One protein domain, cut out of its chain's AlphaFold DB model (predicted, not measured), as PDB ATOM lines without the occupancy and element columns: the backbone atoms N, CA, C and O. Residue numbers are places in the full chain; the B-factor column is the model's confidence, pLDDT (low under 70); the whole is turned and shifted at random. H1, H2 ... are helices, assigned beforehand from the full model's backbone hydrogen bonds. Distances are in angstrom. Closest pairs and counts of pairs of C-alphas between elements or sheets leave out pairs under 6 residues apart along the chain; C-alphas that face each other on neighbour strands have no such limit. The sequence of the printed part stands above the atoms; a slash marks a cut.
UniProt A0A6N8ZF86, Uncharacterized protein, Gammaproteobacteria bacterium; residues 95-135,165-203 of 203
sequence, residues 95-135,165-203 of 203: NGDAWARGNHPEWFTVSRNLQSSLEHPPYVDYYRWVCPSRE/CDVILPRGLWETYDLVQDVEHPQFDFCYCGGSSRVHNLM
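What this domain is: This is residues 95 to 135 and 165 to 203 of the 203 residues of an uncharacterized protein of Gammaproteobacteria bacterium (UniProt A0A6N8ZF86). This domain has little regular structure: it is a flat body of winding loops, with short helix H1 at one edge and short helix H2 at another. Two long stretches with no named element, residues 104 to 135 and 165 to 196, make most of the body and run from near its middle out to its far ends, their C-alphas lying 5 to 18 A and 4 to 20 A from the mean of all C-alphas; the two C-alphas farthest apart, those of Glu 135 and Glu 175, 37.2 A, are in them. The printed part has 80 residues, with 11 in the named helices, H1 then H2, and no named strand; by these few residues the class is all helix. The whole is compact, with a radius of gyration of the C-alphas of 13.2 A and spans of 36 by 33 by 16 A.

Where its parts are: H1, residues 98 to 103, begins at C-alpha 98 (-23.992, 41.547, -36.431) and is 8.5 A long. H2, residues 197 to 201, is 7.4 A long and ends at C-alpha 201 (3.670, 28.589, -48.368).

How they stand to each other: H1 and H2 are apart. Every O i to N i+4 pair of H1 is within hydrogen-bond range; in H2 it is 0 of 1, with 2 of 2 O i to N i+3 pairs.

The domain as a whole: Residues 136 to 164 are not printed, and C-alphas 135 and 165 are 19.3 A apart. Residues 194 to 203 have pLDDT under 70.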
ATOM      1  N   ASN A  95     -17.827  45.298 -39.872       93.31
ATOM      2  CA  ASN A  95     -17.914  45.598 -38.438       93.31
ATOM      3  C   ASN A  95     -19.352  45.771 -37.915       93.31
ATOM      4  O   ASN A  95     -19.699  45.233 -36.860       93.31
ATOM      5  N   GLY A  96     -20.189  46.491 -38.671       90.69
ATOM      6  CA  GLY A  96     -21.604  46.709 -38.344       90.69
ATOM      7  C   GLY A  96     -22.520  45.517 -38.644       90.69
ATOM      8  O   GLY A  96     -23.716  45.592 -38.385       90.69
ATOM      9  N   ASP A  97     -21.985  44.424 -39.189       95.56
ATOM     10  CA  ASP A  97     -22.758  43.260 -39.612       95.56
ATOM     11  C   ASP A  97     -22.859  42.226 -38.486       95.56
ATOM     12  O   ASP A  97     -22.080  41.275 -38.396       95.56
ATOM     13  N   ALA A  98     -23.805  42.438 -37.573       96.44
ATOM     14  CA  ALA A  98     -23.992  41.547 -36.431       96.44
ATOM     15  C   ALA A  98     -24.327  40.103 -36.853       96.44
ATOM     16  O   ALA A  98     -23.910  39.161 -36.179       96.44
ATOM     17  N   TRP A  99     -25.035  39.922 -37.974       97.25
ATOM     18  CA  TRP A  99     -25.431  38.599 -38.448       97.25
ATOM     19  C   TRP A  99     -24.224  37.796 -38.936       97.25
ATOM     20  O   TRP A  99     -24.015  36.684 -38.447       97.25
ATOM     21  N   ALA A 100     -23.394  38.365 -39.819       97.06
ATOM     22  CA  ALA A 100     -22.192  37.682 -40.300       97.06
ATOM     23  C   ALA A 100     -21.226  37.381 -39.144       97.06
ATOM     24  O   ALA A 100     -20.661  36.294 -39.068       97.06
ATOM     25  N   ARG A 101     -21.086  38.313 -38.193       96.25
ATOM     26  CA  ARG A 101     -20.235  38.137 -37.006       96.25
ATOM     27  C   ARG A 101     -20.701  37.007 -36.085       96.25
ATOM     28  O   ARG A 101     -19.860  36.298 -35.548       96.25
ATOM     29  N   GLY A 102     -22.010  36.868 -35.872       96.81
ATOM     30  CA  GLY A 102     -22.573  35.864 -34.965       96.81
ATOM     31  C   GLY A 102     -22.721  34.474 -35.584       96.81
ATOM     32  O   GLY A 102     -22.574  33.482 -34.879       96.81
ATOM     33  N   ASN A 103     -23.005  34.396 -36.887       97.88
ATOM     34  CA  ASN A 103     -23.318  33.131 -37.564       97.88
ATOM     35  C   ASN A 103     -22.152  32.580 -38.387       97.88
ATOM     36  O   ASN A 103     -22.093  31.375 -38.614       97.88
ATOM     37  N   HIS A 104     -21.241  33.451 -38.827       97.12
ATOM     38  CA  HIS A 104     -20.154  33.096 -39.733       97.12
ATOM     39  C   HIS A 104     -18.801  33.701 -39.320       97.12
ATOM     40  O   HIS A 104     -18.161  34.410 -40.110       97.12
ATOM     41  N   PRO A 105     -18.314  33.450 -38.090       96.00
ATOM     42  CA  PRO A 105     -17.005  33.943 -37.657       96.00
ATOM     43  C   PRO A 105     -15.861  33.454 -38.561       96.00
ATOM     44  O   PRO A 105     -14.861  34.152 -38.734       96.00
ATOM     45  N   GLU A 106     -16.019  32.297 -39.211       95.12
ATOM     46  CA  GLU A 106     -15.056  31.745 -40.159       95.12
ATOM     47  C   GLU A 106     -14.925  32.568 -41.447       95.12
ATOM     48  O   GLU A 106     -13.935  32.420 -42.165       95.12
ATOM     49  N   TRP A 107     -15.888  33.437 -41.767       95.81
ATOM     50  CA  TRP A 107     -15.810  34.289 -42.956       95.81
ATOM     51  C   TRP A 107     -14.766  35.389 -42.835       95.81
ATOM     52  O   TRP A 107     -14.319  35.903 -43.861       95.81
ATOM     53  N   PHE A 108     -14.362  35.749 -41.619       95.50
ATOM     54  CA  PHE A 108     -13.418  36.829 -41.392       95.50
ATOM     55  C   PHE A 108     -12.000  36.427 -41.801       95.50
ATOM     56  O   PHE A 108     -11.581  35.274 -41.693       95.50
ATOM     57  N   THR A 109     -11.266  37.387 -42.361       94.44
ATOM     58  CA  THR A 109      -9.903  37.157 -42.836       94.44
ATOM     59  C   THR A 109      -8.966  36.890 -41.663       94.44
ATOM     60  O   THR A 109      -9.163  37.413 -40.565       94.44
ATOM     61  N   VAL A 110      -7.945  36.081 -41.925       94.56
ATOM     62  CA  VAL A 110      -6.962  35.611 -40.949       94.56
ATOM     63  C   VAL A 110      -5.593  36.177 -41.318       94.56
ATOM     64  O   VAL A 110      -5.241  36.194 -42.506       94.56
ATOM     65  N   SER A 111      -4.870  36.688 -40.322       95.38
ATOM     66  CA  SER A 111      -3.522  37.245 -40.466       95.38
ATOM     67  C   SER A 111      -2.452  36.152 -40.564       95.38
ATOM     68  O   SER A 111      -2.727  34.982 -40.295       95.38
ATOM     69  N   ARG A 112      -1.211  36.516 -40.898       94.56
ATOM     70  CA  ARG A 112      -0.061  35.593 -40.922       94.56
ATOM     71  C   ARG A 112       0.224  34.990 -39.538       94.56
ATOM     72  O   ARG A 112       0.734  33.881 -39.456       94.56
ATOM     73  N   ASN A 113      -0.191  35.669 -38.464       94.94
ATOM     74  CA  ASN A 113      -0.183  35.139 -37.092       94.94
ATOM     75  C   ASN A 113      -1.306  34.131 -36.805       94.94
ATOM     76  O   ASN A 113      -1.468  33.705 -35.665       94.94
ATOM     77  N   LEU A 114      -2.103  33.770 -37.812       93.75
ATOM     78  CA  LEU A 114      -3.270  32.898 -37.691       93.75
ATOM     79  C   LEU A 114      -4.368  33.472 -36.782       93.75
ATOM     80  O   LEU A 114      -5.150  32.731 -36.192       93.75
ATOM     81  N   GLN A 115      -4.460  34.801 -36.704       95.31
ATOM     82  CA  GLN A 115      -5.467  35.500 -35.909       95.31
ATOM     83  C   GLN A 115      -6.577  36.055 -36.803       95.31
ATOM     84  O   GLN A 115      -6.311  36.661 -37.843       95.31
ATOM     85  N   SER A 116      -7.834  35.855 -36.405       95.50
ATOM     86  CA  SER A 116      -8.992  36.390 -37.127       95.50
ATOM     87  C   SER A 116      -9.111  37.901 -36.940       95.50
ATOM     88  O   SER A 116      -9.059  38.385 -35.813       95.50
ATOM     89  N   SER A 117      -9.391  38.645 -38.014       96.06
ATOM     90  CA  SER A 117      -9.727  40.080 -37.929       96.06
ATOM     91  C   SER A 117     -11.036  40.357 -37.179       96.06
ATOM     92  O   SER A 117     -11.304  41.499 -36.810       96.06
ATOM     93  N   LEU A 118     -11.865  39.331 -36.941       96.38
ATOM     94  CA  LEU A 118     -13.026  39.451 -36.065       96.38
ATOM     95  C   LEU A 118     -12.612  39.618 -34.601       96.38
ATOM     96  O   LEU A 118     -13.314  40.302 -33.873       96.38
ATOM     97  N   GLU A 119     -11.518  39.012 -34.159       96.62
ATOM     98  CA  GLU A 119     -11.090  39.019 -32.750       96.62
ATOM     99  C   GLU A 119      -9.896  39.951 -32.530       96.62
ATOM    100  O   GLU A 119      -9.830  40.655 -31.527       96.62
ATOM    101  N   HIS A 120      -9.000  40.005 -33.514       96.69
ATOM    102  CA  HIS A 120      -7.775  40.792 -33.527       96.69
ATOM    103  C   HIS A 120      -7.774  41.718 -34.756       96.69
ATOM    104  O   HIS A 120      -7.099  41.433 -35.751       96.69
ATOM    105  N   PRO A 121      -8.587  42.791 -34.750       95.50
ATOM    106  CA  PRO A 121      -8.665  43.706 -35.878       95.50
ATOM    107  C   PRO A 121      -7.342  44.480 -36.054       95.50
ATOM    108  O   PRO A 121      -6.697  44.841 -35.069       95.50
ATOM    109  N   PRO A 122      -6.917  44.757 -37.298       94.00
ATOM    110  CA  PRO A 122      -5.728  45.552 -37.569       94.00
ATOM    111  C   PRO A 122      -6.000  47.047 -37.372       94.00
ATOM    112  O   PRO A 122      -7.018  47.554 -37.839       94.00
ATOM    113  N   TYR A 123      -5.043  47.760 -36.776       93.38
ATOM    114  CA  TYR A 123      -4.994  49.225 -36.603       93.38
ATOM    115  C   TYR A 123      -6.087  49.844 -35.716       93.38
ATOM    116  O   TYR A 123      -5.770  50.601 -34.806       93.38
ATOM    117  N   VAL A 124      -7.360  49.542 -35.972       93.31
ATOM    118  CA  VAL A 124      -8.530  50.096 -35.280       93.31
ATOM    119  C   VAL A 124      -9.573  49.010 -35.023       93.31
ATOM    120  O   VAL A 124      -9.793  48.127 -35.852       93.31
ATOM    121  N   ASP A 125     -10.299  49.117 -33.910       93.44
ATOM    122  CA  ASP A 125     -11.205  48.064 -33.415       93.44
ATOM    123  C   ASP A 125     -12.365  47.693 -34.354       93.44
ATOM    124  O   ASP A 125     -12.991  46.632 -34.223       93.44
ATOM    125  N   TYR A 126     -12.674  48.579 -35.303       93.00
ATOM    126  CA  TYR A 126     -13.747  48.404 -36.273       93.00
ATOM    127  C   TYR A 126     -13.275  47.840 -37.621       93.00
ATOM    128  O   TYR A 126     -14.061  47.767 -38.563       93.00
ATOM    129  N   TYR A 127     -12.013  47.445 -37.774       94.31
ATOM    130  CA  TYR A 127     -11.519  46.821 -39.006       94.31
ATOM    131  C   TYR A 127     -11.762  45.309 -38.998       94.31
ATOM    132  O   TYR A 127     -10.848  44.505 -38.851       94.31
ATOM    133  N   ARG A 128     -13.019  44.903 -39.197       95.38
ATOM    134  CA  ARG A 128     -13.415  43.485 -39.221       95.38
ATOM    135  C   ARG A 128     -13.719  43.074 -40.653       95.38
ATOM    136  O   ARG A 128     -14.775  43.409 -41.183       95.38
ATOM    137  N   TRP A 129     -12.792  42.377 -41.294       95.88
ATOM    138  CA  TRP A 129     -12.805  42.162 -42.742       95.88
ATOM    139  C   TRP A 129     -13.193  40.732 -43.101       95.88
ATOM    140  O   TRP A 129     -12.668  39.791 -42.516       95.88
ATOM    141  N   VAL A 130     -14.058  40.542 -44.098       95.75
ATOM    142  CA  VAL A 130     -14.384  39.200 -44.623       95.75
ATOM    143  C   VAL A 130     -13.382  38.729 -45.695       95.75
ATOM    144  O   VAL A 130     -12.677  39.535 -46.299       95.75
ATOM    145  N   CYS A 131     -13.274  37.414 -45.918       93.44
ATOM    146  CA  CYS A 131     -12.340  36.780 -46.865       93.44
ATOM    147  C   CYS A 131     -13.055  36.534 -48.219       93.44
ATOM    148  O   CYS A 131     -13.889  35.630 -48.299       93.44
ATOM    149  N   PRO A 132     -12.741  37.264 -49.313       90.31
ATOM    150  CA  PRO A 132     -13.455  37.134 -50.590       90.31
ATOM    151  C   PRO A 132     -13.074  35.863 -51.366       90.31
ATOM    152  O   PRO A 132     -13.719  35.525 -52.359       90.31
ATOM    153  N   SER A 133     -12.042  35.132 -50.931       89.00
ATOM    154  CA  SER A 133     -11.683  33.820 -51.484       89.00
ATOM    155  C   SER A 133     -12.762  32.765 -51.211       89.00
ATOM    156  O   SER A 133     -12.922  31.834 -52.002       89.00
ATOM    157  N   ARG A 134     -13.571  32.947 -50.159       90.56
ATOM    158  CA  ARG A 134     -14.681  32.059 -49.802       90.56
ATOM    159  C   ARG A 134     -15.899  32.342 -50.679       90.56
ATOM    160  O   ARG A 134     -16.365  33.475 -50.771       90.56
ATOM    161  N   GLU A 135     -16.433  31.302 -51.314       94.00
ATOM    162  CA  GLU A 135     -17.618  31.413 -52.174       94.00
ATOM    163  C   GLU A 135     -18.862  31.929 -51.421       94.00
ATOM    164  O   GLU A 135     -19.429  32.917 -51.900       94.00
ATOM    165  N   CYS A 165      -7.371  44.678 -45.838       87.94
ATOM    166  CA  CYS A 165      -6.676  45.652 -45.014       87.94
ATOM    167  C   CYS A 165      -5.244  45.842 -45.538       87.94
ATOM    168  O   CYS A 165      -4.628  44.893 -46.027       87.94
ATOM    169  N   ASP A 166      -4.747  47.074 -45.466       91.44
ATOM    170  CA  ASP A 166      -3.401  47.407 -45.913       91.44
ATOM    171  C   ASP A 166      -2.369  46.651 -45.073       91.44
ATOM    172  O   ASP A 166      -2.384  46.753 -43.849       91.44
ATOM    173  N   VAL A 167      -1.456  45.916 -45.715       93.38
ATOM    174  CA  VAL A 167      -0.336  45.259 -45.012       93.38
ATOM    175  C   VAL A 167       0.664  46.284 -44.465       93.38
ATOM    176  O   VAL A 167       1.254  46.083 -43.408       93.38
ATOM    177  N   ILE A 168       0.809  47.405 -45.175       93.69
ATOM    178  CA  ILE A 168       1.581  48.581 -44.782       93.69
ATOM    179  C   ILE A 168       0.686  49.796 -45.006       93.69
ATOM    180  O   ILE A 168       0.259  50.060 -46.134       93.69
ATOM    181  N   LEU A 169       0.407  50.550 -43.948       93.00
ATOM    182  CA  LEU A 169      -0.328  51.801 -44.070       93.00
ATOM    183  C   LEU A 169       0.504  52.869 -44.794       93.00
ATOM    184  O   LEU A 169       1.735  52.876 -44.704       93.00
ATOM    185  N   PRO A 170      -0.148  53.841 -45.455       92.12
ATOM    186  CA  PRO A 170       0.515  55.063 -45.890       92.12
ATOM    187  C   PRO A 170       1.317  55.700 -44.749       92.12
ATOM    188  O   PRO A 170       0.806  55.836 -43.639       92.12
ATOM    189  N   ARG A 171       2.543  56.162 -45.033       92.44
ATOM    190  CA  ARG A 171       3.440  56.764 -44.022       92.44
ATOM    191  C   ARG A 171       2.784  57.878 -43.200       92.44
ATOM    192  O   ARG A 171       3.079  58.016 -42.025       92.44
ATOM    193  N   GLY A 172       1.876  58.650 -43.799       93.25
ATOM    194  CA  GLY A 172       1.149  59.718 -43.103       93.25
ATOM    195  C   GLY A 172       0.176  59.238 -42.018       93.25
ATOM    196  O   GLY A 172      -0.333  60.064 -41.273       93.25
ATOM    197  N   LEU A 173      -0.099  57.934 -41.926       93.06
ATOM    198  CA  LEU A 173      -0.942  57.340 -40.884       93.06
ATOM    199  C   LEU A 173      -0.134  56.674 -39.765       93.06
ATOM    200  O   LEU A 173      -0.717  56.233 -38.783       93.06
ATOM    201  N   TRP A 174       1.188  56.584 -39.902       93.56
ATOM    202  CA  TRP A 174       2.036  55.871 -38.949       93.56
ATOM    203  C   TRP A 174       2.051  56.538 -37.578       93.56
ATOM    204  O   TRP A 174       1.817  55.880 -36.572       93.56
ATOM    205  N   GLU A 175       2.217  57.858 -37.553       92.75
ATOM    206  CA  GLU A 175       2.153  58.651 -36.324       92.75
ATOM    207  C   GLU A 175       0.768  58.574 -35.663       92.75
ATOM    208  O   GLU A 175       0.668  58.394 -34.456       92.75
ATOM    209  N   THR A 176      -0.307  58.622 -36.458       91.25
ATOM    210  CA  THR A 176      -1.696  58.545 -35.971       91.25
ATOM    211  C   THR A 176      -1.982  57.275 -35.175       91.25
ATOM    212  O   THR A 176      -2.790  57.296 -34.249       91.25
ATOM    213  N   TYR A 177      -1.347  56.170 -35.553       89.19
ATOM    214  CA  TYR A 177      -1.561  54.860 -34.946       89.19
ATOM    215  C   TYR A 177      -0.354  54.377 -34.133       89.19
ATOM    216  O   TYR A 177      -0.292  53.192 -33.816       89.19
ATOM    217  N   ASP A 178       0.593  55.272 -33.826       90.62
ATOM    218  CA  ASP A 178       1.818  54.977 -33.071       90.62
ATOM    219  C   ASP A 178       2.549  53.718 -33.583       90.62
ATOM    220  O   ASP A 178       2.846  52.776 -32.847       90.62
ATOM    221  N   LEU A 179       2.777  53.660 -34.901       89.44
ATOM    222  CA  LEU A 179       3.357  52.498 -35.576       89.44
ATOM    223  C   LEU A 179       4.491  52.863 -36.527       89.44
ATOM    224  O   LEU A 179       4.527  53.938 -37.115       89.44
ATOM    225  N   VAL A 180       5.402  51.914 -36.735       91.38
ATOM    226  CA  VAL A 180       6.425  51.955 -37.786       91.38
ATOM    227  C   VAL A 180       6.313  50.665 -38.601       91.38
ATOM    228  O   VAL A 180       6.466  49.569 -38.063       91.38
ATOM    229  N   GLN A 181       6.007  50.782 -39.896       91.31
ATOM    230  CA  GLN A 181       5.786  49.648 -40.812       91.31
ATOM    231  C   GLN A 181       6.733  49.687 -42.012       91.31
ATOM    232  O   GLN A 181       6.324  49.715 -43.173       91.31
ATOM    233  N   ASP A 182       8.028  49.732 -41.734       92.50
ATOM    234  CA  ASP A 182       9.080  49.630 -42.749       92.50
ATOM    235  C   ASP A 182       9.206  48.222 -43.357       92.50
ATOM    236  O   ASP A 182       9.840  48.053 -44.399       92.50
ATOM    237  N   VAL A 183       8.542  47.237 -42.750       93.75
ATOM    238  CA  VAL A 183       8.403  45.857 -43.217       93.75
ATOM    239  C   VAL A 183       6.944  45.393 -43.154       93.75
ATOM    240  O   VAL A 183       6.108  45.989 -42.471       93.75
ATOM    241  N   GLU A 184       6.631  44.293 -43.843       94.75
ATOM    242  CA  GLU A 184       5.353  43.599 -43.672       94.75
ATOM    243  C   GLU A 184       5.304  42.923 -42.300       94.75
ATOM    244  O   GLU A 184       5.984  41.923 -42.051       94.75
ATOM    245  N   HIS A 185       4.469  43.445 -41.408       93.75
ATOM    246  CA  HIS A 185       4.286  42.846 -40.095       93.75
ATOM    247  C   HIS A 185       3.205  41.749 -40.135       93.75
ATOM    248  O   HIS A 185       2.108  41.993 -40.649       93.75
ATOM    249  N   PRO A 186       3.456  40.557 -39.565       94.19
ATOM    250  CA  PRO A 186       2.543  39.415 -39.642       94.19
ATOM    251  C   PRO A 186       1.103  39.664 -39.166       94.19
ATOM    252  O   PRO A 186       0.166  39.084 -39.712       94.19
ATOM    253  N   GLN A 187       0.903  40.526 -38.166       93.38
ATOM    254  CA  GLN A 187      -0.418  40.855 -37.621       93.38
ATOM    255  C   GLN A 187      -1.291  41.684 -38.577       93.38
ATOM    256  O   GLN A 187      -2.505  41.737 -38.392       93.38
ATOM    257  N   PHE A 188      -0.693  42.307 -39.597       94.31
ATOM    258  CA  PHE A 188      -1.401  43.115 -40.597       94.31
ATOM    259  C   PHE A 188      -1.400  42.485 -41.995       94.31
ATOM    260  O   PHE A 188      -2.111  42.954 -42.881       94.31
ATOM    261  N   ASP A 189      -0.637  41.410 -42.206       94.00
ATOM    262  CA  ASP A 189      -0.663  40.649 -43.451       94.00
ATOM    263  C   ASP A 189      -1.766  39.589 -43.412       94.00
ATOM    264  O   ASP A 189      -1.677  38.599 -42.688       94.00
ATOM    265  N   PHE A 190      -2.825  39.805 -44.185       92.50
ATOM    266  CA  PHE A 190      -4.026  38.973 -44.197       92.50
ATOM    267  C   PHE A 190      -4.089  38.033 -45.407       92.50
ATOM    268  O   PHE A 190      -3.225  38.039 -46.278       92.50
ATOM    269  N   CYS A 191      -5.174  37.252 -45.483       89.44
ATOM    270  CA  CYS A 191      -5.421  36.216 -46.493       89.44
ATOM    271  C   CYS A 191      -4.724  34.877 -46.188       89.44
ATOM    272  O   CYS A 191      -4.317  34.161 -47.097       89.44
ATOM    273  N   TYR A 192      -4.665  34.503 -44.904       90.62
ATOM    274  CA  TYR A 192      -4.246  33.176 -44.423       90.62
ATOM    275  C   TYR A 192      -5.438  32.300 -44.001       90.62
ATOM    276  O   TYR A 192      -5.314  31.366 -43.214       90.62
ATOM    277  N   CYS A 193      -6.631  32.607 -44.526       81.88
ATOM    278  CA  CYS A 193      -7.840  31.822 -44.295       81.88
ATOM    279  C   CYS A 193      -7.733  30.461 -45.035       81.88
ATOM    280  O   CYS A 193      -7.105  30.379 -46.099       81.88
ATOM    281  N   GLY A 194      -8.307  29.385 -44.476       68.19
ATOM    282  CA  GLY A 194      -8.282  28.047 -45.090       68.19
ATOM    283  C   GLY A 194      -8.855  28.072 -46.513       68.19
ATOM    284  O   GLY A 194      -9.962  28.569 -46.719       68.19
ATOM    285  N   GLY A 195      -8.077  27.596 -47.493       61.84
ATOM    286  CA  GLY A 195      -8.373  27.717 -48.930       61.84
ATOM    287  C   GLY A 195      -7.628  28.846 -49.661       61.84
ATOM    288  O   GLY A 195      -7.799  29.004 -50.867       61.84
ATOM    289  N   SER A 196      -6.791  29.628 -48.973       60.59
ATOM    290  CA  SER A 196      -5.885  30.589 -49.619       60.59
ATOM    291  C   SER A 196      -4.605  29.917 -50.139       60.59
ATOM    292  O   SER A 196      -4.073  28.976 -49.543       60.59
ATOM    293  N   SER A 197      -4.058  30.432 -51.243       60.47
ATOM    294  CA  SER A 197      -2.758  29.989 -51.769       60.47
ATOM    295  C   SER A 197      -1.606  30.282 -50.803       60.47
ATOM    296  O   SER A 197      -0.613  29.565 -50.808       60.47
ATOM    297  N   ARG A 198      -1.746  31.285 -49.925       64.62
ATOM    298  CA  ARG A 198      -0.713  31.682 -48.955       64.62
ATOM    299  C   ARG A 198      -0.527  30.691 -47.809       64.62
ATOM    300  O   ARG A 198       0.574  30.605 -47.279       64.62
ATOM    301  N   VAL A 199      -1.554  29.909 -47.468       58.78
ATOM    302  CA  VAL A 199      -1.433  28.831 -46.468       58.78
ATOM    303  C   VAL A 199      -0.497  27.720 -46.957       58.78
ATOM    304  O   VAL A 199       0.221  27.144 -46.151       58.78
ATOM    305  N   HIS A 200      -0.422  27.479 -48.272       55.47
ATOM    306  CA  HIS A 200       0.473  26.466 -48.844       55.47
ATOM    307  C   HIS A 200       1.960  26.839 -48.739       55.47
ATOM    308  O   HIS A 200       2.797  25.959 -48.853       55.47
ATOM    309  N   ASN A 201       2.288  28.117 -48.512       51.91
ATOM    310  CA  ASN A 201       3.670  28.589 -48.368       51.91
ATOM    311  C   ASN A 201       4.137  28.665 -46.901       51.91
ATOM    312  O   ASN A 201       5.257  29.102 -46.644       51.91
ATOM    313  N   LEU A 202       3.270  28.315 -45.943       54.59
ATOM    314  CA  LEU A 202       3.601  28.237 -44.514       54.59
ATOM    315  C   LEU A 202       3.820  26.793 -44.027       54.59
ATOM    316  O   LEU A 202       4.214  26.609 -42.876       54.59
ATOM    317  N   MET A 203       3.543  25.796 -44.876       46.69
ATOM    318  CA  MET A 203       3.809  24.368 -44.657       46.69
ATOM    319  C   MET A 203       5.012  23.938 -45.490       46.69
ATOM    320  O   MET A 203       5.794  23.108 -44.980       46.69
TER     321      MET A 203